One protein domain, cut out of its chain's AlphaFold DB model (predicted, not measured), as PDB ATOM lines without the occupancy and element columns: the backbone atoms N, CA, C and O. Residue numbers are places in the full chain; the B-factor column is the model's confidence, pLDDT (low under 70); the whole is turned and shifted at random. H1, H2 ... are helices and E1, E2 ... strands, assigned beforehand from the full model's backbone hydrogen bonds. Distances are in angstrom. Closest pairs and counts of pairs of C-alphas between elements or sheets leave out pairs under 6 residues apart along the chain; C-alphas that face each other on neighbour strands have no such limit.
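What this domain is: This is residues 602 to 747 of the 961 residues of an uncharacterized protein of Anaeromyces robustus (UniProt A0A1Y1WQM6). Three small sheets stand as the three walls of a loosely joined three-sided prism, their inner faces turned to a shared core and their strands running across the prism's axis. E1, E2 and E3 run round one end and give one edge strand to each wall; H1 is on none of the sheets and lies farthest from the middle. The printed part has 146 residues, with one named helix and fourteen named strands in the order E1 to E10, H1, E11 to E14; the sheets run E1 E4 E5 E6 E7, mixed, and E3 E8 E9 E10 E14 and E2 E11 E12 E13, both antiparallel. The class is mostly strand, with under half of the residues in named elements; the whole is compact, with a radius of gyration of the C-alphas of 14.9 A and spans of 44 by 36 by 27 A.

Where its parts are: E1, residues 604 to 608, begins at C-alpha 604 (125.902, 117.100, 106.283) and runs on into E2, residues 610 to 613, at 81 degrees. E3 is residues 618 to 620 and E4 623 to 626. E5, residues 632 to 636, is 13.7 A long; E6, residues 642 to 646, 13.8 A; E7 is residues 649 to 653. E8 is residues 667 to 670, E9 676 to 679 and E10 685 to 689. H1, residues 698 to 705, begins at C-alpha 698 (116.357, 155.141, 98.823). E11, residues 710 to 714, is 13.3 A long, and E12, residues 720 to 724, 13.7 A. E13 is residues 729 to 732; E14, residues 744 to 746, ends at C-alpha 746 (118.562, 132.089, 86.342).

How they stand to each other: E1 is parallel to E4, with N 606 and O 624 at 3.0 A. E4 E5 E6 E7 form a meander, each strand the antiparallel neighbour of the one before; N 635 and O 643 of the hairpin E5 and E6 are 3.0 A apart. This sheet is strongly twisted. E8 E9 E10 and E11 E12 E13 are meanders too. E3 is antiparallel to E8, N 619 to O 668 2.9 A, and E14 to E10, N 745 to O 688 2.9 A. E2 is antiparallel to E11, N 611 to O 712 2.8 A. Between sheets, the closest C-alphas of E3 and E5 are Lys 620 and Leu 636, 6.6 A; of E2 and E8, Met 613 and Leu 670, 4.9 A; of E4 and E11, Val 626 and Leu 714, 6.7 A. In H1 every O i to N i+4 pair is within hydrogen-bond range.

The domain as a whole: The C-alphas farthest apart, those of Ser 648 and Ile 699, are 46.9 A apart. The printed part has no cut. The links E7 to E8, 13 residues, and E13 to E14, 11 residues, are long. Mean pLDDT of the printed part is 75.8; residues 658 to 662, 684 to 685, 691 to 708 and 735 to 747 are under 70.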
ATOM      1  N   VAL A 602     127.932 112.130 101.787       70.25
ATOM      2  CA  VAL A 602     128.607 113.422 101.630       70.25
ATOM      3  C   VAL A 602     127.773 114.566 102.220       70.25
ATOM      4  O   VAL A 602     128.344 115.588 102.607       70.25
ATOM      5  N   VAL A 603     126.450 114.405 102.343       81.50
ATOM      6  CA  VAL A 603     125.548 115.459 102.832       81.50
ATOM      7  C   VAL A 603     125.582 115.561 104.359       81.50
ATOM      8  O   VAL A 603     125.375 114.591 105.083       81.50
ATOM      9  N   LYS A 604     125.833 116.769 104.862       87.38
ATOM     10  CA  LYS A 604     125.902 117.100 106.283       87.38
ATOM     11  C   LYS A 604     124.702 117.946 106.697       87.38
ATOM     12  O   LYS A 604     124.552 119.078 106.238       87.38
ATOM     13  N   ASP A 605     123.927 117.439 107.648       90.31
ATOM     14  CA  ASP A 605     122.827 118.161 108.295       90.31
ATOM     15  C   ASP A 605     123.388 119.325 109.142       90.31
ATOM     16  O   ASP A 605     123.823 119.152 110.284       90.31
ATOM     17  N   SER A 606     123.443 120.520 108.549       90.19
ATOM     18  CA  SER A 606     124.078 121.710 109.139       90.19
ATOM     19  C   SER A 606     123.072 122.650 109.796       90.19
ATOM     20  O   SER A 606     123.414 123.345 110.755       90.19
ATOM     21  N   PHE A 607     121.833 122.668 109.308       92.00
ATOM     22  CA  PHE A 607     120.778 123.548 109.795       92.00
ATOM     23  C   PHE A 607     119.481 122.769 110.006       92.00
ATOM     24  O   PHE A 607     119.169 121.854 109.247       92.00
ATOM     25  N   LYS A 608     118.704 123.153 111.023       92.69
ATOM     26  CA  LYS A 608     117.421 122.519 111.349       92.69
ATOM     27  C   LYS A 608     116.294 123.538 111.290       92.69
ATOM     28  O   LYS A 608     116.393 124.587 111.926       92.69
ATOM     29  N   ASN A 609     115.221 123.190 110.588       93.19
ATOM     30  CA  ASN A 609     113.973 123.926 110.384       93.19
ATOM     31  C   ASN A 609     114.113 125.264 109.644       93.19
ATOM     32  O   ASN A 609     113.385 125.531 108.695       93.19
ATOM     33  N   SER A 610     115.032 126.127 110.067       93.75
ATOM     34  CA  SER A 610     115.194 127.454 109.484       93.75
ATOM     35  C   SER A 610     116.608 128.006 109.618       93.75
ATOM     36  O   SER A 610     117.315 127.683 110.572       93.75
ATOM     37  N   ILE A 611     116.972 128.916 108.717       93.81
ATOM     38  CA  ILE A 611     118.222 129.680 108.737       93.81
ATOM     39  C   ILE A 611     117.885 131.167 108.705       93.81
ATOM     40  O   ILE A 611     117.111 131.621 107.864       93.81
ATOM     41  N   GLU A 612     118.477 131.941 109.612       91.50
ATOM     42  CA  GLU A 612     118.339 133.396 109.602       91.50
ATOM     43  C   GLU A 612     119.029 133.989 108.365       91.50
ATOM     44  O   GLU A 612     120.173 133.653 108.057       91.50
ATOM     45  N   MET A 613     118.362 134.897 107.660       88.94
ATOM     46  CA  MET A 613     118.957 135.604 106.534       88.94
ATOM     47  C   MET A 613     119.516 136.928 107.054       88.94
ATOM     48  O   MET A 613     118.782 137.887 107.254       88.94
ATOM     49  N   ASN A 614     120.813 136.965 107.351       82.56
ATOM     50  CA  ASN A 614     121.493 138.107 107.982       82.56
ATOM     51  C   ASN A 614     122.666 138.648 107.142       82.56
ATOM     52  O   ASN A 614     123.357 139.573 107.566       82.56
ATOM     53  N   GLY A 615     122.898 138.084 105.951       78.25
ATOM     54  CA  GLY A 615     124.009 138.434 105.063       78.25
ATOM     55  C   GLY A 615     125.343 137.761 105.404       78.25
ATOM     56  O   GLY A 615     126.298 137.934 104.652       78.25
ATOM     57  N   THR A 616     125.431 136.995 106.498       80.81
ATOM     58  CA  THR A 616     126.638 136.237 106.880       80.81
ATOM     59  C   THR A 616     126.449 134.726 106.781       80.81
ATOM     60  O   THR A 616     127.426 134.008 106.566       80.81
ATOM     61  N   ASN A 617     125.211 134.240 106.890       86.56
ATOM     62  CA  ASN A 617     124.894 132.828 106.716       86.56
ATOM     63  C   ASN A 617     125.038 132.397 105.248       86.56
ATOM     64  O   ASN A 617     124.494 133.016 104.329       86.56
ATOM     65  N   ILE A 618     125.778 131.306 105.055       89.38
ATOM     66  CA  ILE A 618     126.065 130.685 103.764       89.38
ATOM     67  C   ILE A 618     125.783 129.191 103.900       89.38
ATOM     68  O   ILE A 618     126.183 128.594 104.899       89.38
ATOM     69  N   ILE A 619     125.148 128.596 102.893       93.00
ATOM     70  CA  ILE A 619     125.077 127.140 102.732       93.00
ATOM     71  C   ILE A 619     126.135 126.744 101.704       93.00
ATOM     72  O   ILE A 619     126.120 127.238 100.572       93.00
ATOM     73  N   LYS A 620     127.093 125.908 102.102       92.38
ATOM     74  CA  LYS A 620     128.119 125.370 101.195       92.38
ATOM     75  C   LYS A 620     127.639 124.084 100.532       92.38
ATOM     76  O   LYS A 620     126.612 123.524 100.906       92.38
ATOM     77  N   GLU A 621     128.407 123.606  99.559       89.94
ATOM     78  CA  GLU A 621     128.177 122.288  98.967       89.94
ATOM     79  C   GLU A 621     128.014 121.211 100.040       89.94
ATOM     80  O   GLU A 621     128.800 121.116 100.987       89.94
ATOM     81  N   ASN A 622     126.989 120.392  99.849       87.00
ATOM     82  CA  ASN A 622     126.603 119.273 100.689       87.00
ATOM     83  C   ASN A 622     126.259 119.657 102.140       87.00
ATOM     84  O   ASN A 622     126.132 118.776 102.979       87.00
ATOM     85  N   GLU A 623     126.058 120.939 102.462       91.94
ATOM     86  CA  GLU A 623     125.425 121.349 103.719       91.94
ATOM     87  C   GLU A 623     123.904 121.414 103.535       91.94
ATOM     88  O   GLU A 623     123.410 122.054 102.607       91.94
ATOM     89  N   ALA A 624     123.163 120.757 104.428       91.88
ATOM     90  CA  ALA A 624     121.711 120.659 104.354       91.88
ATOM     91  C   ALA A 624     120.994 121.486 105.427       91.88
ATOM     92  O   ALA A 624     121.404 121.531 106.593       91.88
ATOM     93  N   LEU A 625     119.883 122.098 105.016       95.44
ATOM     94  CA  LEU A 625     118.781 122.518 105.871       95.44
ATOM     95  C   LEU A 625     117.759 121.381 105.932       95.44
ATOM     96  O   LEU A 625     117.235 120.976 104.899       95.44
ATOM     97  N   VAL A 626     117.476 120.885 107.131       94.19
ATOM     98  CA  VAL A 626     116.596 119.732 107.365       94.19
ATOM     99  C   VAL A 626     115.298 120.180 108.028       94.19
ATOM    100  O   VAL A 626     115.344 121.019 108.928       94.19
ATOM    101  N   SER A 627     114.156 119.619 107.631       93.38
ATOM    102  CA  SER A 627     112.862 119.848 108.292       93.38
ATOM    103  C   SER A 627     112.867 119.388 109.761       93.38
ATOM    104  O   SER A 627     113.750 118.649 110.211       93.38
ATOM    105  N   SER A 628     111.891 119.827 110.562       93.06
ATOM    106  CA  SER A 628     111.819 119.470 111.988       93.06
ATOM    107  C   SER A 628     111.558 117.977 112.208       93.06
ATOM    108  O   SER A 628     112.131 117.404 113.145       93.06
ATOM    109  N   ASN A 629     110.775 117.355 111.322       87.69
ATOM    110  CA  ASN A 629     110.498 115.919 111.270       87.69
ATOM    111  C   ASN A 629     111.641 115.075 110.671       87.69
ATOM    112  O   ASN A 629     111.567 113.853 110.711       87.69
ATOM    113  N   GLY A 630     112.703 115.695 110.140       87.69
ATOM    114  CA  GLY A 630     113.859 114.991 109.568       87.69
ATOM    115  C   GLY A 630     113.643 114.396 108.173       87.69
ATOM    116  O   GLY A 630     114.586 113.842 107.608       87.69
ATOM    117  N   LYS A 631     112.432 114.518 107.619       85.31
ATOM    118  CA  LYS A 631     112.021 113.889 106.358       85.31
ATOM    119  C   LYS A 631     112.578 114.598 105.120       85.31
ATOM    120  O   LYS A 631     112.949 113.939 104.151       85.31
ATOM    121  N   TYR A 632     112.684 115.928 105.158       87.69
ATOM    122  CA  TYR A 632     113.057 116.743 104.003       87.69
ATOM    123  C   TYR A 632     114.413 117.417 104.186       87.69
ATOM    124  O   TYR A 632     114.721 117.940 105.260       87.69
ATOM    125  N   ARG A 633     115.211 117.456 103.114       90.94
ATOM    126  CA  ARG A 633     116.531 118.105 103.085       90.94
ATOM    127  C   ARG A 633     116.661 119.052 101.904       90.94
ATOM    128  O   ARG A 633     116.561 118.617 100.764       90.94
ATOM    129  N   PHE A 634     116.961 120.318 102.171       92.88
ATOM    130  CA  PHE A 634     117.377 121.301 101.173       92.88
ATOM    131  C   PHE A 634     118.898 121.465 101.201       92.88
ATOM    132  O   PHE A 634     119.442 121.836 102.240       92.88
ATOM    133  N   TYR A 635     119.590 121.213 100.089       92.06
ATOM    134  CA  TYR A 635     121.050 121.357 100.022       92.06
ATOM    135  C   TYR A 635     121.563 121.697  98.619       92.06
ATOM    136  O   TYR A 635     120.879 121.522  97.609       92.06
ATOM    137  N   LEU A 636     122.801 122.194  98.575       89.88
ATOM    138  CA  LEU A 636     123.534 122.519  97.353       89.88
ATOM    139  C   LEU A 636     124.450 121.352  96.966       89.88
ATOM    140  O   LEU A 636     125.331 120.980  97.732       89.88
ATOM    141  N   GLN A 637     124.258 120.774  95.787       86.00
ATOM    142  CA  GLN A 637     125.086 119.692  95.254       86.00
ATOM    143  C   GLN A 637     126.409 120.221  94.681       86.00
ATOM    144  O   GLN A 637     126.490 121.359  94.222       86.00
ATOM    145  N   SER A 638     127.430 119.359  94.607       83.38
ATOM    146  CA  SER A 638     128.712 119.663  93.943       83.38
ATOM    147  C   SER A 638     128.592 119.880  92.431       83.38
ATOM    148  O   SER A 638     129.519 120.369  91.794       83.38
ATOM    149  N   THR A 639     127.454 119.507  91.842       77.00
ATOM    150  CA  THR A 639     127.095 119.832  90.457       77.00
ATOM    151  C   THR A 639     126.671 121.294  90.298       77.00
ATOM    152  O   THR A 639     126.489 121.738  89.174       77.00
ATOM    153  N   GLY A 640     126.469 122.048  91.383       79.75
ATOM    154  CA  GLY A 640     125.929 123.410  91.342       79.75
ATOM    155  C   GLY A 640     124.406 123.473  91.351       79.75
ATOM    156  O   GLY A 640     123.834 124.553  91.210       79.75
ATOM    157  N   ASN A 641     123.726 122.340  91.543       81.00
ATOM    158  CA  ASN A 641     122.274 122.284  91.660       81.00
ATOM    159  C   ASN A 641     121.818 122.457  93.115       81.00
ATOM    160  O   ASN A 641     122.391 121.850  94.018       81.00
ATOM    161  N   MET A 642     120.769 123.237  93.356       87.06
ATOM    162  CA  MET A 642     120.096 123.288  94.654       87.06
ATOM    163  C   MET A 642     118.884 122.378  94.604       87.06
ATOM    164  O   MET A 642     118.055 122.524  93.708       87.06
ATOM    165  N   VAL A 643     118.774 121.462  95.561       85.81
ATOM    166  CA  VAL A 643     117.730 120.437  95.559       85.81
ATOM    167  C   VAL A 643     117.026 120.355  96.903       85.81
ATOM    168  O   VAL A 643     117.639 120.575  97.948       85.81
ATOM    169  N   ILE A 644     115.740 120.013  96.867       86.62
ATOM    170  CA  ILE A 644     115.006 119.496  98.027       86.62
ATOM    171  C   ILE A 644     114.843 117.998  97.817       86.62
ATOM    172  O   ILE A 644     114.523 117.576  96.706       86.62
ATOM    173  N   LYS A 645     115.082 117.204  98.853       82.19
ATOM    174  CA  LYS A 645     115.002 115.745  98.833       82.19
ATOM    175  C   LYS A 645     114.073 115.226  99.931       82.19
ATOM    176  O   LYS A 645     114.124 115.735 101.049       82.19
ATOM    177  N   GLU A 646     113.289 114.209  99.598       80.69
ATOM    178  CA  GLU A 646     112.557 113.302 100.493       80.69
ATOM    179  C   GLU A 646     113.204 111.918 100.324       80.69
ATOM    180  O   GLU A 646     112.977 111.242  99.322       80.69
ATOM    181  N   GLY A 647     114.123 111.543 101.219       76.19
ATOM    182  CA  GLY A 647     115.033 110.415 100.958       76.19
ATOM    183  C   GLY A 647     115.785 110.591  99.628       76.19
ATOM    184  O   GLY A 647     116.370 111.646  99.365       76.19
ATOM    185  N   SER A 648     115.719 109.597  98.739       70.44
ATOM    186  CA  SER A 648     116.324 109.665  97.399       70.44
ATOM    187  C   SER A 648     115.526 110.519  96.397       70.44
ATOM    188  O   SER A 648     116.105 111.034  95.425       70.44
ATOM    189  N   ARG A 649     114.222 110.739  96.632       72.88
ATOM    190  CA  ARG A 649     113.314 111.469  95.732       72.88
ATOM    191  C   ARG A 649     113.602 112.965  95.765       72.88
ATOM    192  O   ARG A 649     113.602 113.599  96.813       72.88
ATOM    193  N   THR A 650     113.836 113.557  94.596       76.94
ATOM    194  CA  THR A 650     113.900 115.021  94.441       76.94
ATOM    195  C   THR A 650     112.504 115.597  94.608       76.94
ATOM    196  O   THR A 650     111.579 115.072  94.028       76.94
ATOM    197  N   MET A 651     112.327 116.661  95.378       75.94
ATOM    198  CA  MET A 651     111.076 117.419  95.466       75.94
ATOM    199  C   MET A 651     111.166 118.782  94.783       75.94
ATOM    200  O   MET A 651     110.185 119.369  94.350       75.94
ATOM    201  N   TRP A 652     112.364 119.322  94.643       79.00
ATOM    202  CA  TRP A 652     112.563 120.567  93.920       79.00
ATOM    203  C   TRP A 652     114.006 120.632  93.446       79.00
ATOM    204  O   TRP A 652     114.888 120.050  94.076       79.00
ATOM    205  N   SER A 653     114.242 121.330  92.340       78.38
ATOM    206  CA  SER A 653     115.572 121.561  91.781       78.38
ATOM    207  C   SER A 653     115.626 122.959  91.171       78.38
ATOM    208  O   SER A 653     114.694 123.368  90.470       78.38
ATOM    209  N   SER A 654     116.726 123.680  91.392       74.50
ATOM    210  CA  SER A 654     116.989 124.967  90.735       74.50
ATOM    211  C   SER A 654     117.323 124.827  89.248       74.50
ATOM    212  O   SER A 654     117.287 125.827  88.525       74.50
ATOM    213  N   ASN A 655     117.615 123.604  88.789       71.50
ATOM    214  CA  ASN A 655     118.074 123.271  87.440       71.50
ATOM    215  C   ASN A 655     119.344 124.046  87.067       71.50
ATOM    216  O   ASN A 655     119.423 124.655  86.004       71.50
ATOM    217  N   THR A 656     120.323 124.046  87.974       72.44
ATOM    218  CA  THR A 656     121.625 124.720  87.807       72.44
ATOM    219  C   THR A 656     122.801 123.739  87.830       72.44
ATOM    220  O   THR A 656     123.937 124.134  88.076       72.44
ATOM    221  N   ALA A 657     122.537 122.453  87.583       71.81
ATOM    222  CA  ALA A 657     123.555 121.409  87.544       71.81
ATOM    223  C   ALA A 657     124.488 121.551  86.321       71.81
ATOM    224  O   ALA A 657     124.012 121.670  85.198       71.81
ATOM    225  N   ASN A 658     125.804 121.440  86.535       65.44
ATOM    226  CA  ASN A 658     126.869 121.293  85.532       65.44
ATOM    227  C   ASN A 658     126.865 122.344  84.411       65.44
ATOM    228  O   ASN A 658     127.186 122.045  83.262       65.44
ATOM    229  N   VAL A 659     126.512 123.583  84.738       61.44
ATOM    230  CA  VAL A 659     126.518 124.683  83.770       61.44
ATOM    231  C   VAL A 659     127.971 124.999  83.396       61.44
ATOM    232  O   VAL A 659     128.731 125.450  84.248       61.44
ATOM    233  N   GLU A 660     128.351 124.791  82.128       50.84
ATOM    234  CA  GLU A 660     129.746 124.776  81.622       50.84
ATOM    235  C   GLU A 660     130.570 126.032  81.976       50.84
ATOM    236  O   GLU A 660     131.791 125.966  82.093       50.84
ATOM    237  N   SER A 661     129.911 127.175  82.203       52.72
ATOM    238  CA  SER A 661     130.564 128.446  82.566       52.72
ATOM    239  C   SER A 661     130.858 128.623  84.062       52.72
ATOM    240  O   SER A 661     131.480 129.616  84.436       52.72
ATOM    241  N   PHE A 662     130.397 127.716  84.924       63.12
ATOM    242  CA  PHE A 662     130.490 127.858  86.375       63.12
ATOM    243  C   PHE A 662     131.145 126.636  87.001       63.12
ATOM    244  O   PHE A 662     130.858 125.501  86.633       63.12
ATOM    245  N   GLU A 663     131.980 126.864  88.009       72.31
ATOM    246  CA  GLU A 663     132.776 125.802  88.616       72.31
ATOM    247  C   GLU A 663     132.571 125.694  90.132       72.31
ATOM    248  O   GLU A 663     132.461 126.693  90.847       72.31
ATOM    249  N   SER A 664     132.617 124.457  90.623       78.19
ATOM    250  CA  SER A 664     132.696 124.122  92.047       78.19
ATOM    251  C   SER A 664     133.998 124.667  92.685       78.19
ATOM    252  O   SER A 664     135.027 124.749  92.002       78.19
ATOM    253  N   PRO A 665     134.020 125.035  93.986       87.38
ATOM    254  CA  PRO A 665     132.925 124.935  94.949       87.38
ATOM    255  C   PRO A 665     131.849 126.016  94.813       87.38
ATOM    256  O   PRO A 665     132.158 127.208  94.780       87.38
ATOM    257  N   TYR A 666     130.582 125.600  94.831       89.44
ATOM    258  CA  TYR A 666     129.424 126.495  94.857       89.44
ATOM    259  C   TYR A 666     129.040 126.920  96.285       89.44
ATOM    260  O   TYR A 666     129.341 126.246  97.276       89.44
ATOM    261  N   LYS A 667     128.344 128.053  96.415       92.19
ATOM    262  CA  LYS A 667     127.823 128.546  97.703       92.19
ATOM    263  C   LYS A 667     126.518 129.320  97.552       92.19
ATOM    264  O   LYS A 667     126.367 130.107  96.623       92.19
ATOM    265  N   LEU A 668     125.607 129.154  98.506       92.38
ATOM    266  CA  LEU A 668     124.358 129.909  98.591       92.38
ATOM    267  C   LEU A 668     124.455 130.963  99.693       92.38
ATOM    268  O   LEU A 668     124.622 130.620 100.862       92.38
ATOM    269  N   LEU A 669     124.335 132.240  99.338       90.25
ATOM    270  CA  LEU A 669     124.372 133.356 100.283       90.25
ATOM    271  C   LEU A 669     122.955 133.826 100.633       90.25
ATOM    272  O   LEU A 669     122.178 134.128  99.728       90.25
ATOM    273  N   LEU A 670     122.648 133.952 101.929       89.06
ATOM    274  CA  LEU A 670     121.341 134.396 102.433       89.06
ATOM    275  C   LEU A 670     121.391 135.859 102.908       89.06
ATOM    276  O   LEU A 670     121.998 136.172 103.934       89.06
ATOM    277  N   ASN A 671     120.732 136.766 102.188       80.31
ATOM    278  CA  ASN A 671     120.760 138.204 102.453       80.31
ATOM    279  C   ASN A 671     119.662 138.656 103.434       80.31
ATOM    280  O   ASN A 671     118.524 138.197 103.394       80.31
ATOM    281  N   SER A 672     119.982 139.660 104.249       80.56
ATOM    282  CA  SER A 672     119.076 140.350 105.178       80.56
ATOM    283  C   SER A 672     117.805 140.946 104.571       80.56
ATOM    284  O   SER A 672     116.877 141.291 105.297       80.56
ATOM    285  N   THR A 673     117.755 141.076 103.250       75.94
ATOM    286  CA  THR A 673     116.616 141.595 102.485       75.94
ATOM    287  C   THR A 673     115.582 140.516 102.140       75.94
ATOM    288  O   THR A 673     114.567 140.822 101.512       75.94
ATOM    289  N   GLY A 674     115.811 139.261 102.543       78.25
ATOM    290  CA  GLY A 674     114.988 138.121 102.128       78.25
ATOM    291  C   GLY A 674     115.332 137.610 100.724       78.25
ATOM    292  O   GLY A 674     114.549 136.882 100.124       78.25
ATOM    293  N   GLU A 675     116.490 138.003 100.192       81.75
ATOM    294  CA  GLU A 675     117.038 137.535  98.916       81.75
ATOM    295  C   GLU A 675     118.104 136.468  99.165       81.75
ATOM    296  O   GLU A 675     118.838 136.536 100.153       81.75
ATOM    297  N   PHE A 676     118.252 135.508  98.260       87.00
ATOM    298  CA  PHE A 676     119.379 134.582  98.308       87.00
ATOM    299  C   PHE A 676     119.922 134.279  96.919       87.00
ATOM    300  O   PHE A 676     119.167 134.243  95.945       87.00
ATOM    301  N   VAL A 677     121.244 134.116  96.837       85.81
ATOM    302  CA  VAL A 677     121.994 134.042  95.576       85.81
ATOM    303  C   VAL A 677     122.951 132.856  95.600       85.81
ATOM    304  O   VAL A 677     123.719 132.688  96.550       85.81
ATOM    305  N   LEU A 678     122.903 132.051  94.544       86.56
ATOM    306  CA  LEU A 678     123.829 130.957  94.280       86.56
ATOM    307  C   LEU A 678     125.049 131.486  93.524       86.56
ATOM    308  O   LEU A 678     124.895 132.088  92.463       86.56
ATOM    309  N   TYR A 679     126.241 131.212  94.043       84.94
ATOM    310  CA  TYR A 679     127.525 131.599  93.466       84.94
ATOM    311  C   TYR A 679     128.402 130.387  93.147       84.94
ATOM    312  O   TYR A 679     128.327 129.368  93.837       84.94
ATOM    313  N   ASP A 680     129.271 130.528  92.147       80.50
ATOM    314  CA  ASP A 680     130.377 129.603  91.868       80.50
ATOM    315  C   ASP A 680     131.642 129.936  92.686       80.50
ATOM    316  O   ASP A 680     131.669 130.877  93.494       80.50
ATOM    317  N   LYS A 681     132.727 129.190  92.438       82.38
ATOM    318  CA  LYS A 681     134.035 129.417  93.076       82.38
ATOM    319  C   LYS A 681     134.621 130.814  92.829       82.38
ATOM    320  O   LYS A 681     135.474 131.256  93.598       82.38
ATOM    321  N   ASN A 682     134.218 131.472  91.740       73.50
ATOM    322  CA  ASN A 682     134.735 132.755  91.272       73.50
ATOM    323  C   ASN A 682     133.830 133.939  91.667       73.50
ATOM    324  O   ASN A 682     134.076 135.060  91.220       73.50
ATOM    325  N   ASP A 683     132.811 133.713  92.503       74.38
ATOM    326  CA  ASP A 683     131.790 134.697  92.887       74.38
ATOM    327  C   ASP A 683     130.889 135.162  91.728       74.38
ATOM    328  O   ASP A 683     130.304 136.251  91.778       74.38
ATOM    329  N   PHE A 684     130.716 134.334  90.698       69.12
ATOM    330  CA  PHE A 684     129.715 134.549  89.658       69.12
ATOM    331  C   PHE A 684     128.363 134.006  90.097       69.12
ATOM    332  O   PHE A 684     128.264 132.874  90.562       69.12
ATOM    333  N   ALA A 685     127.318 134.824  89.973       69.94
ATOM    334  CA  ALA A 685     125.971 134.445  90.378       69.94
ATOM    335  C   ALA A 685     125.306 133.561  89.306       69.94
ATOM    336  O   ALA A 685     125.171 133.980  88.159       69.94
ATOM    337  N   LEU A 686     124.854 132.364  89.677       71.94
ATOM    338  CA  LEU A 686     124.120 131.449  88.791       71.94
ATOM    339  C   LEU A 686     122.612 131.661  88.874       71.94
ATOM    340  O   LEU A 686     121.905 131.500  87.882       71.94
ATOM    341  N   TRP A 687     122.102 131.951  90.068       77.62
ATOM    342  CA  TRP A 687     120.673 131.911  90.358       77.62
ATOM    343  C   TRP A 687     120.348 132.811  91.550       77.62
ATOM    344  O   TRP A 687     121.144 132.891  92.486       77.62
ATOM    345  N   GLN A 688     119.197 133.483  91.539       79.44
ATOM    346  CA  GLN A 688     118.788 134.404  92.606       79.44
ATOM    347  C   GLN A 688     117.275 134.397  92.846       79.44
ATOM    348  O   GLN A 688     116.513 134.488  91.885       79.44
ATOM    349  N   VAL A 689     116.851 134.434  94.117       76.12
ATOM    350  CA  VAL A 689     115.525 134.950  94.515       76.12
ATOM    351  C   VAL A 689     115.605 136.457  94.714       76.12
ATOM    352  O   VAL A 689     116.432 136.937  95.496       76.12
ATOM    353  N   SER A 690     114.730 137.197  94.034       71.25
ATOM    354  CA  SER A 690     114.572 138.642  94.209       71.25
ATOM    355  C   SER A 690     113.338 138.954  95.048       71.25
ATOM    356  O   SER A 690     112.271 138.390  94.817       71.25
ATOM    357  N   ASN A 691     113.459 139.896  95.983       68.06
ATOM    358  CA  ASN A 691     112.332 140.373  96.782       68.06
ATOM    359  C   ASN A 691     111.856 141.725  96.237       68.06
ATOM    360  O   ASN A 691     112.452 142.763  96.526       68.06
ATOM    361  N   GLU A 692     110.777 141.735  95.449       56.94
ATOM    362  CA  GLU A 692     110.333 142.948  94.744       56.94
ATOM    363  C   GLU A 692     109.980 144.126  95.664       56.94
ATOM    364  O   GLU A 692     110.155 145.287  95.287       56.94
ATOM    365  N   ASN A 693     109.596 143.847  96.915       55.25
ATOM    366  CA  ASN A 693     109.314 144.861  97.938       55.25
ATOM    367  C   ASN A 693     110.540 145.728  98.306       55.25
ATOM    368  O   ASN A 693     110.414 146.699  99.062       55.25
ATOM    369  N   PHE A 694     111.727 145.390  97.794       51.97
ATOM    370  CA  PHE A 694     112.984 146.109  97.989       51.97
ATOM    371  C   PHE A 694     113.437 146.966  96.793       51.97
ATOM    372  O   PHE A 694     114.433 147.694  96.922       51.97
ATOM    373  N   TYR A 695     112.710 146.954  95.667       46.16
ATOM    374  CA  TYR A 695     112.963 147.853  94.537       46.16
ATOM    375  C   TYR A 695     112.129 149.136  94.671       46.16
ATOM    376  O   TYR A 695     110.909 149.151  94.531       46.16
ATOM    377  N   GLY A 696     112.802 150.245  94.969       45.75
ATOM    378  CA  GLY A 696     112.206 151.568  95.143       45.75
ATOM    379  C   GLY A 696     113.281 152.614  95.440       45.75
ATOM    380  O   GLY A 696     114.451 152.275  95.599       45.75
ATOM    381  N   ASN A 697     112.904 153.895  95.504       43.84
ATOM    382  CA  ASN A 697     113.840 154.961  95.880       43.84
ATOM    383  C   ASN A 697     114.452 154.722  97.280       43.84
ATOM    384  O   ASN A 697     113.872 154.010  98.102       43.84
ATOM    385  N   ASP A 698     115.597 155.349  97.573       50.38
ATOM    386  CA  ASP A 698     116.357 155.141  98.823       50.38
ATOM    387  C   ASP A 698     115.504 155.297 100.100       50.38
ATOM    388  O   ASP A 698     115.729 154.622 101.099       50.38
ATOM    389  N   ILE A 699     114.452 156.122 100.045       48.47
ATOM    390  CA  ILE A 699     113.519 156.379 101.153       48.47
ATOM    391  C   ILE A 699     112.544 155.205 101.378       48.47
ATOM    392  O   ILE A 699     112.164 154.929 102.519       48.47
ATOM    393  N   ALA A 700     112.118 154.513 100.316       49.00
ATOM    394  CA  ALA A 700     111.332 153.281 100.412       49.00
ATOM    395  C   ALA A 700     112.197 152.120 100.931       49.00
ATOM    396  O   ALA A 700     111.759 151.381 101.813       49.00
ATOM    397  N   ARG A 701     113.457 152.038 100.481       52.59
ATOM    398  CA  ARG A 701     114.456 151.082 100.989       52.59
ATOM    399  C   ARG A 701     114.747 151.283 102.478       52.59
ATOM    400  O   ARG A 701     114.652 150.321 103.228       52.59
ATOM    401  N   GLU A 702     114.999 152.510 102.942       50.38
ATOM    402  CA  GLU A 702     115.252 152.797 104.368       50.38
ATOM    403  C   GLU A 702     114.045 152.548 105.290       50.38
ATOM    404  O   GLU A 702     114.219 152.210 106.465       50.38
ATOM    405  N   ARG A 703     112.809 152.709 104.792       49.59
ATOM    406  CA  ARG A 703     111.601 152.346 105.555       49.59
ATOM    407  C   ARG A 703     111.389 150.835 105.630       49.59
ATOM    408  O   ARG A 703     110.926 150.360 106.665       49.59
ATOM    409  N   ASN A 704     111.749 150.096 104.580       51.62
ATOM    410  CA  ASN A 704     111.567 148.645 104.501       51.62
ATOM    411  C   ASN A 704     112.691 147.860 105.214       51.62
ATOM    412  O   ASN A 704     112.411 146.812 105.796       51.62
ATOM    413  N   THR A 705     113.926 148.382 105.275       51.47
ATOM    414  CA  THR A 705     115.078 147.746 105.961       51.47
ATOM    415  C   THR A 705     115.016 147.800 107.485       51.47
ATOM    416  O   THR A 705     115.554 146.923 108.154       51.47
ATOM    417  N   LYS A 706     114.359 148.803 108.080       50.53
ATOM    418  CA  LYS A 706     114.373 148.990 109.544       50.53
ATOM    419  C   LYS A 706     113.446 148.061 110.335       50.53
ATOM    420  O   LYS A 706     113.452 148.138 111.561       50.53
ATOM    421  N   SER A 707     112.646 147.204 109.691       50.97
ATOM    422  CA  SER A 707     111.617 146.432 110.408       50.97
ATOM    423  C   SER A 707     111.439 144.971 109.989       50.97
ATOM    424  O   SER A 707     110.615 144.299 110.605       50.97
ATOM    425  N   LYS A 708     112.178 144.424 109.019       63.47
ATOM    426  CA  LYS A 708     111.988 143.023 108.604       63.47
ATOM    427  C   LYS A 708     113.281 142.221 108.754       63.47
ATOM    428  O   LYS A 708     114.265 142.514 108.096       63.47
ATOM    429  N   SER A 709     113.257 141.253 109.671       79.38
ATOM    430  CA  SER A 709     114.195 140.126 109.709       79.38
ATOM    431  C   SER A 709     113.533 138.982 108.947       79.38
ATOM    432  O   SER A 709     112.318 138.797 109.087       79.38
ATOM    433  N   PHE A 710     114.315 138.284 108.126       87.25
ATOM    434  CA  PHE A 710     113.856 137.178 107.296       87.25
ATOM    435  C   PHE A 710     114.546 135.881 107.704       87.25
ATOM    436  O   PHE A 710     115.699 135.879 108.145       87.25
ATOM    437  N   LYS A 711     113.848 134.768 107.506       91.81
ATOM    438  CA  LYS A 711     114.410 133.422 107.613       91.81
ATOM    439  C   LYS A 711     114.009 132.584 106.409       91.81
ATOM    440  O   LYS A 711     112.882 132.690 105.929       91.81
ATOM    441  N   LEU A 712     114.938 131.747 105.961       93.25
ATOM    442  CA  LEU A 712     114.668 130.650 105.041       93.25
ATOM    443  C   LEU A 712     114.203 129.455 105.876       93.25
ATOM    444  O   LEU A 712     114.902 129.070 106.813       93.25
ATOM    445  N   VAL A 713     113.035 128.898 105.575       93.44
ATOM    446  CA  VAL A 713     112.384 127.841 106.361       93.44
ATOM    447  C   VAL A 713     112.079 126.655 105.465       93.44
ATOM    448  O   VAL A 713     111.567 126.848 104.365       93.44
ATOM    449  N   LEU A 714     112.388 125.450 105.946       93.06
ATOM    450  CA  LEU A 714     111.961 124.189 105.348       93.06
ATOM    451  C   LEU A 714     110.947 123.529 106.286       93.06
ATOM    452  O   LEU A 714     111.300 123.149 107.405       93.06
ATOM    453  N   SER A 715     109.694 123.446 105.842       89.69
ATOM    454  CA  SER A 715     108.582 122.949 106.651       89.69
ATOM    455  C   SER A 715     108.561 121.424 106.774       89.69
ATOM    456  O   SER A 715     109.241 120.707 106.035       89.69
ATOM    457  N   ASP A 716     107.740 120.920 107.698       87.75
ATOM    458  CA  ASP A 716     107.503 119.482 107.885       87.75
ATOM    459  C   ASP A 716     106.620 118.870 106.789       87.75
ATOM    460  O   ASP A 716     106.413 117.661 106.773       87.75
ATOM    461  N   GLU A 717     106.148 119.682 105.848       80.19
ATOM    462  CA  GLU A 717     105.422 119.276 104.645       80.19
ATOM    463  C   GLU A 717     106.290 119.382 103.375       80.19
ATOM    464  O   GLU A 717     105.815 119.092 102.278       80.19
ATOM    465  N   GLY A 718     107.557 119.797 103.503       81.06
ATOM    466  CA  GLY A 718     108.500 119.915 102.387       81.06
ATOM    467  C   GLY A 718     108.447 121.252 101.639       81.06
ATOM    468  O   GLY A 718     109.060 121.380 100.579       81.06
ATOM    469  N   GLU A 719     107.759 122.267 102.176       84.88
ATOM    470  CA  GLU A 719     107.747 123.621 101.613       84.88
ATOM    471  C   GLU A 719     109.019 124.380 102.016       84.88
ATOM    472  O   GLU A 719     109.285 124.585 103.202       84.88
ATOM    473  N   LEU A 720     109.786 124.856 101.031       88.50
ATOM    474  CA  LEU A 720     110.866 125.820 101.241       88.50
ATOM    475  C   LEU A 720     110.359 127.233 100.951       88.50
ATOM    476  O   LEU A 720     109.940 127.539  99.832       88.50
ATOM    477  N   TYR A 721     110.426 128.114 101.943       88.06
ATOM    478  CA  TYR A 721     109.928 129.478 101.809       88.06
ATOM    479  C   TYR A 721     110.748 130.482 102.618       88.06
ATOM    480  O   TYR A 721     111.456 130.140 103.566       88.06
ATOM    481  N   VAL A 722     110.645 131.750 102.227       87.81
ATOM    482  CA  VAL A 722     111.199 132.884 102.966       87.81
ATOM    483  C   VAL A 722     110.056 133.580 103.685       87.81
ATOM    484  O   VAL A 722     109.094 134.006 103.044       87.81
ATOM    485  N   GLU A 723     110.158 133.724 105.004       86.25
ATOM    486  CA  GLU A 723     109.182 134.466 105.808       86.25
ATOM    487  C   GLU A 723     109.821 135.606 106.602       86.25
ATOM    488  O   GLU A 723     110.983 135.531 107.015       86.25
ATOM    489  N   ASP A 724     109.045 136.670 106.816       83.81
ATOM    490  CA  ASP A 724     109.406 137.765 107.714       83.81
ATOM    491  C   ASP A 724     109.025 137.468 109.178       83.81
ATOM    492  O   ASP A 724     108.328 136.507 109.500       83.81
ATOM    493  N   LYS A 725     109.468 138.329 110.101       81.94
ATOM    494  CA  LYS A 725     109.152 138.229 111.540       81.94
ATOM    495  C   LYS A 725     107.651 138.197 111.887       81.94
ATOM    496  O   LYS A 725     107.313 137.856 113.014       81.94
ATOM    497  N   ASN A 726     106.776 138.630 110.977       80.38
ATOM    498  CA  ASN A 726     105.326 138.628 111.168       80.38
ATOM    499  C   ASN A 726     104.676 137.389 110.523       80.38
ATOM    500  O   ASN A 726     103.456 137.366 110.397       80.38
ATOM    501  N   HIS A 727     105.470 136.395 110.106       82.25
ATOM    502  CA  HIS A 727     105.031 135.193 109.390       82.25
ATOM    503  C   HIS A 727     104.426 135.459 108.006       82.25
ATOM    504  O   HIS A 727     103.714 134.615 107.464       82.25
ATOM    505  N   ASN A 728     104.728 136.610 107.392       77.94
ATOM    506  CA  ASN A 728     104.364 136.826 105.994       77.94
ATOM    507  C   ASN A 728     105.409 136.167 105.096       77.94
ATOM    508  O   ASN A 728     106.601 136.475 105.206       77.94
ATOM    509  N   LYS A 729     104.961 135.311 104.176       79.31
ATOM    510  CA  LYS A 729     105.817 134.683 103.167       79.31
ATOM    511  C   LYS A 729     106.144 135.688 102.061       79.31
ATOM    512  O   LYS A 729     105.240 136.244 101.447       79.31
ATOM    513  N   SER A 730     107.427 135.936 101.807       75.19
ATOM    514  CA  SER A 730     107.879 136.781 100.690       75.19
ATOM    515  C   SER A 730     108.227 135.982  99.439       75.19
ATOM    516  O   SER A 730     108.235 136.546  98.351       75.19
ATOM    517  N   TRP A 731     108.529 134.694  99.597       79.25
ATOM    518  CA  TRP A 731     108.823 133.760  98.514       79.25
ATOM    519  C   TRP A 731     108.509 132.332  98.975       79.25
ATOM    520  O   TRP A 731     108.726 132.024 100.146       79.25
ATOM    521  N   SER A 732     108.023 131.467  98.085       79.56
ATOM    522  CA  SER A 732     107.802 130.038  98.346       79.56
ATOM    523  C   SER A 732     107.984 129.219  97.067       79.56
ATOM    524  O   SER A 732     107.679 129.695  95.970       79.56
ATOM    525  N   ILE A 733     108.447 127.973  97.215       75.56
ATOM    526  CA  ILE A 733     108.475 126.991  96.121       75.56
ATOM    527  C   ILE A 733     107.076 126.528  95.686       75.56
ATOM    528  O   ILE A 733     106.920 126.064  94.557       75.56
ATOM    529  N   TRP A 734     106.059 126.636  96.546       73.31
ATOM    530  CA  TRP A 734     104.689 126.233  96.229       73.31
ATOM    531  C   TRP A 734     103.956 127.379  95.530       73.31
ATOM    532  O   TRP A 734     103.749 128.449  96.093       73.31
ATOM    533  N   SER A 735     103.576 127.157  94.272       55.34
ATOM    534  CA  SER A 735     103.034 128.159  93.341       55.34
ATOM    535  C   SER A 735     101.551 128.493  93.524       55.34
ATOM    536  O   SER A 735     100.964 129.102  92.639       55.34
ATOM    537  N   VAL A 736     100.924 128.090  94.634       47.38
ATOM    538  CA  VAL A 736      99.447 128.065  94.755       47.38
ATOM    539  C   VAL A 736      98.879 129.166  95.651       47.38
ATOM    540  O   VAL A 736      97.675 129.261  95.862       47.38
ATOM    541  N   LEU A 737      99.718 130.074  96.141       40.03
ATOM    542  CA  LEU A 737      99.232 131.305  96.754       40.03
ATOM    543  C   LEU A 737      99.376 132.423  95.724       40.03
ATOM    544  O   LEU A 737     100.487 132.893  95.493       40.03
ATOM    545  N   GLU A 738      98.257 132.894  95.161       40.72
ATOM    546  CA  GLU A 738      98.173 134.145  94.375       40.72
ATOM    547  C   GLU A 738      98.829 135.351  95.099       40.72
ATOM    548  O   GLU A 738      99.090 136.390  94.499       40.72
ATOM    549  N   GLU A 739      99.125 135.203  96.394       41.66
ATOM    550  CA  GLU A 739      99.702 136.197  97.294       41.66
ATOM    551  C   GLU A 739     101.247 136.188  97.394       41.66
ATOM    552  O   GLU A 739     101.802 137.115  97.990       41.66
ATOM    553  N   VAL A 740     101.975 135.195  96.846       48.88
ATOM    554  CA  VAL A 740     103.443 135.064  97.037       48.88
ATOM    555  C   VAL A 740     104.211 135.089  95.709       48.88
ATOM    556  O   VAL A 740     104.011 134.263  94.823       48.88
ATOM    557  N   ASN A 741     105.139 136.041  95.579       47.28
ATOM    558  CA  ASN A 741     105.887 136.301  94.349       47.28
ATOM    559  C   ASN A 741     106.957 135.220  94.080       47.28
ATOM    560  O   ASN A 741     107.828 134.985  94.917       47.28
ATOM    561  N   GLN A 742     106.927 134.579  92.903       52.09
ATOM    562  CA  GLN A 742     107.892 133.540  92.497       52.09
ATOM    563  C   GLN A 742     109.080 134.073  91.679       52.09
ATOM    564  O   GLN A 742     109.778 133.299  91.017       52.09
ATOM    565  N   THR A 743     109.338 135.381  91.706       52.94
ATOM    566  CA  THR A 743     110.425 135.988  90.928       52.94
ATOM    567  C   THR A 743     111.784 135.444  91.352       52.94
ATOM    568  O   THR A 743     112.325 135.787  92.406       52.94
ATOM    569  N   HIS A 744     112.340 134.588  90.503       52.31
ATOM    570  CA  HIS A 744     113.714 134.137  90.570       52.31
ATOM    571  C   HIS A 744     114.342 134.265  89.186       52.31
ATOM    572  O   HIS A 744     113.680 134.089  88.162       52.31
ATOM    573  N   ILE A 745     115.625 134.597  89.154       51.00
ATOM    574  CA  ILE A 745     116.377 134.814  87.921       51.00
ATOM    575  C   ILE A 745     117.438 133.725  87.825       51.00
ATOM    576  O   ILE A 745     118.188 133.504  88.776       51.00
ATOM    577  N   ARG A 746     117.503 133.054  86.673       51.53
ATOM    578  CA  ARG A 746     118.562 132.089  86.342       51.53
ATOM    579  C   ARG A 746     119.560 132.728  85.380       51.53
ATOM    580  O   ARG A 746     119.162 133.542  84.550       51.53
ATOM    581  N   TYR A 747     120.823 132.329  85.492       53.41
ATOM    582  CA  TYR A 747     121.937 132.734  84.633       53.41
ATOM    583  C   TYR A 747     122.177 134.248  84.645       53.41
ATOM    584  O   TYR A 747     122.086 134.947  83.633       53.41
TER     585      TYR A 747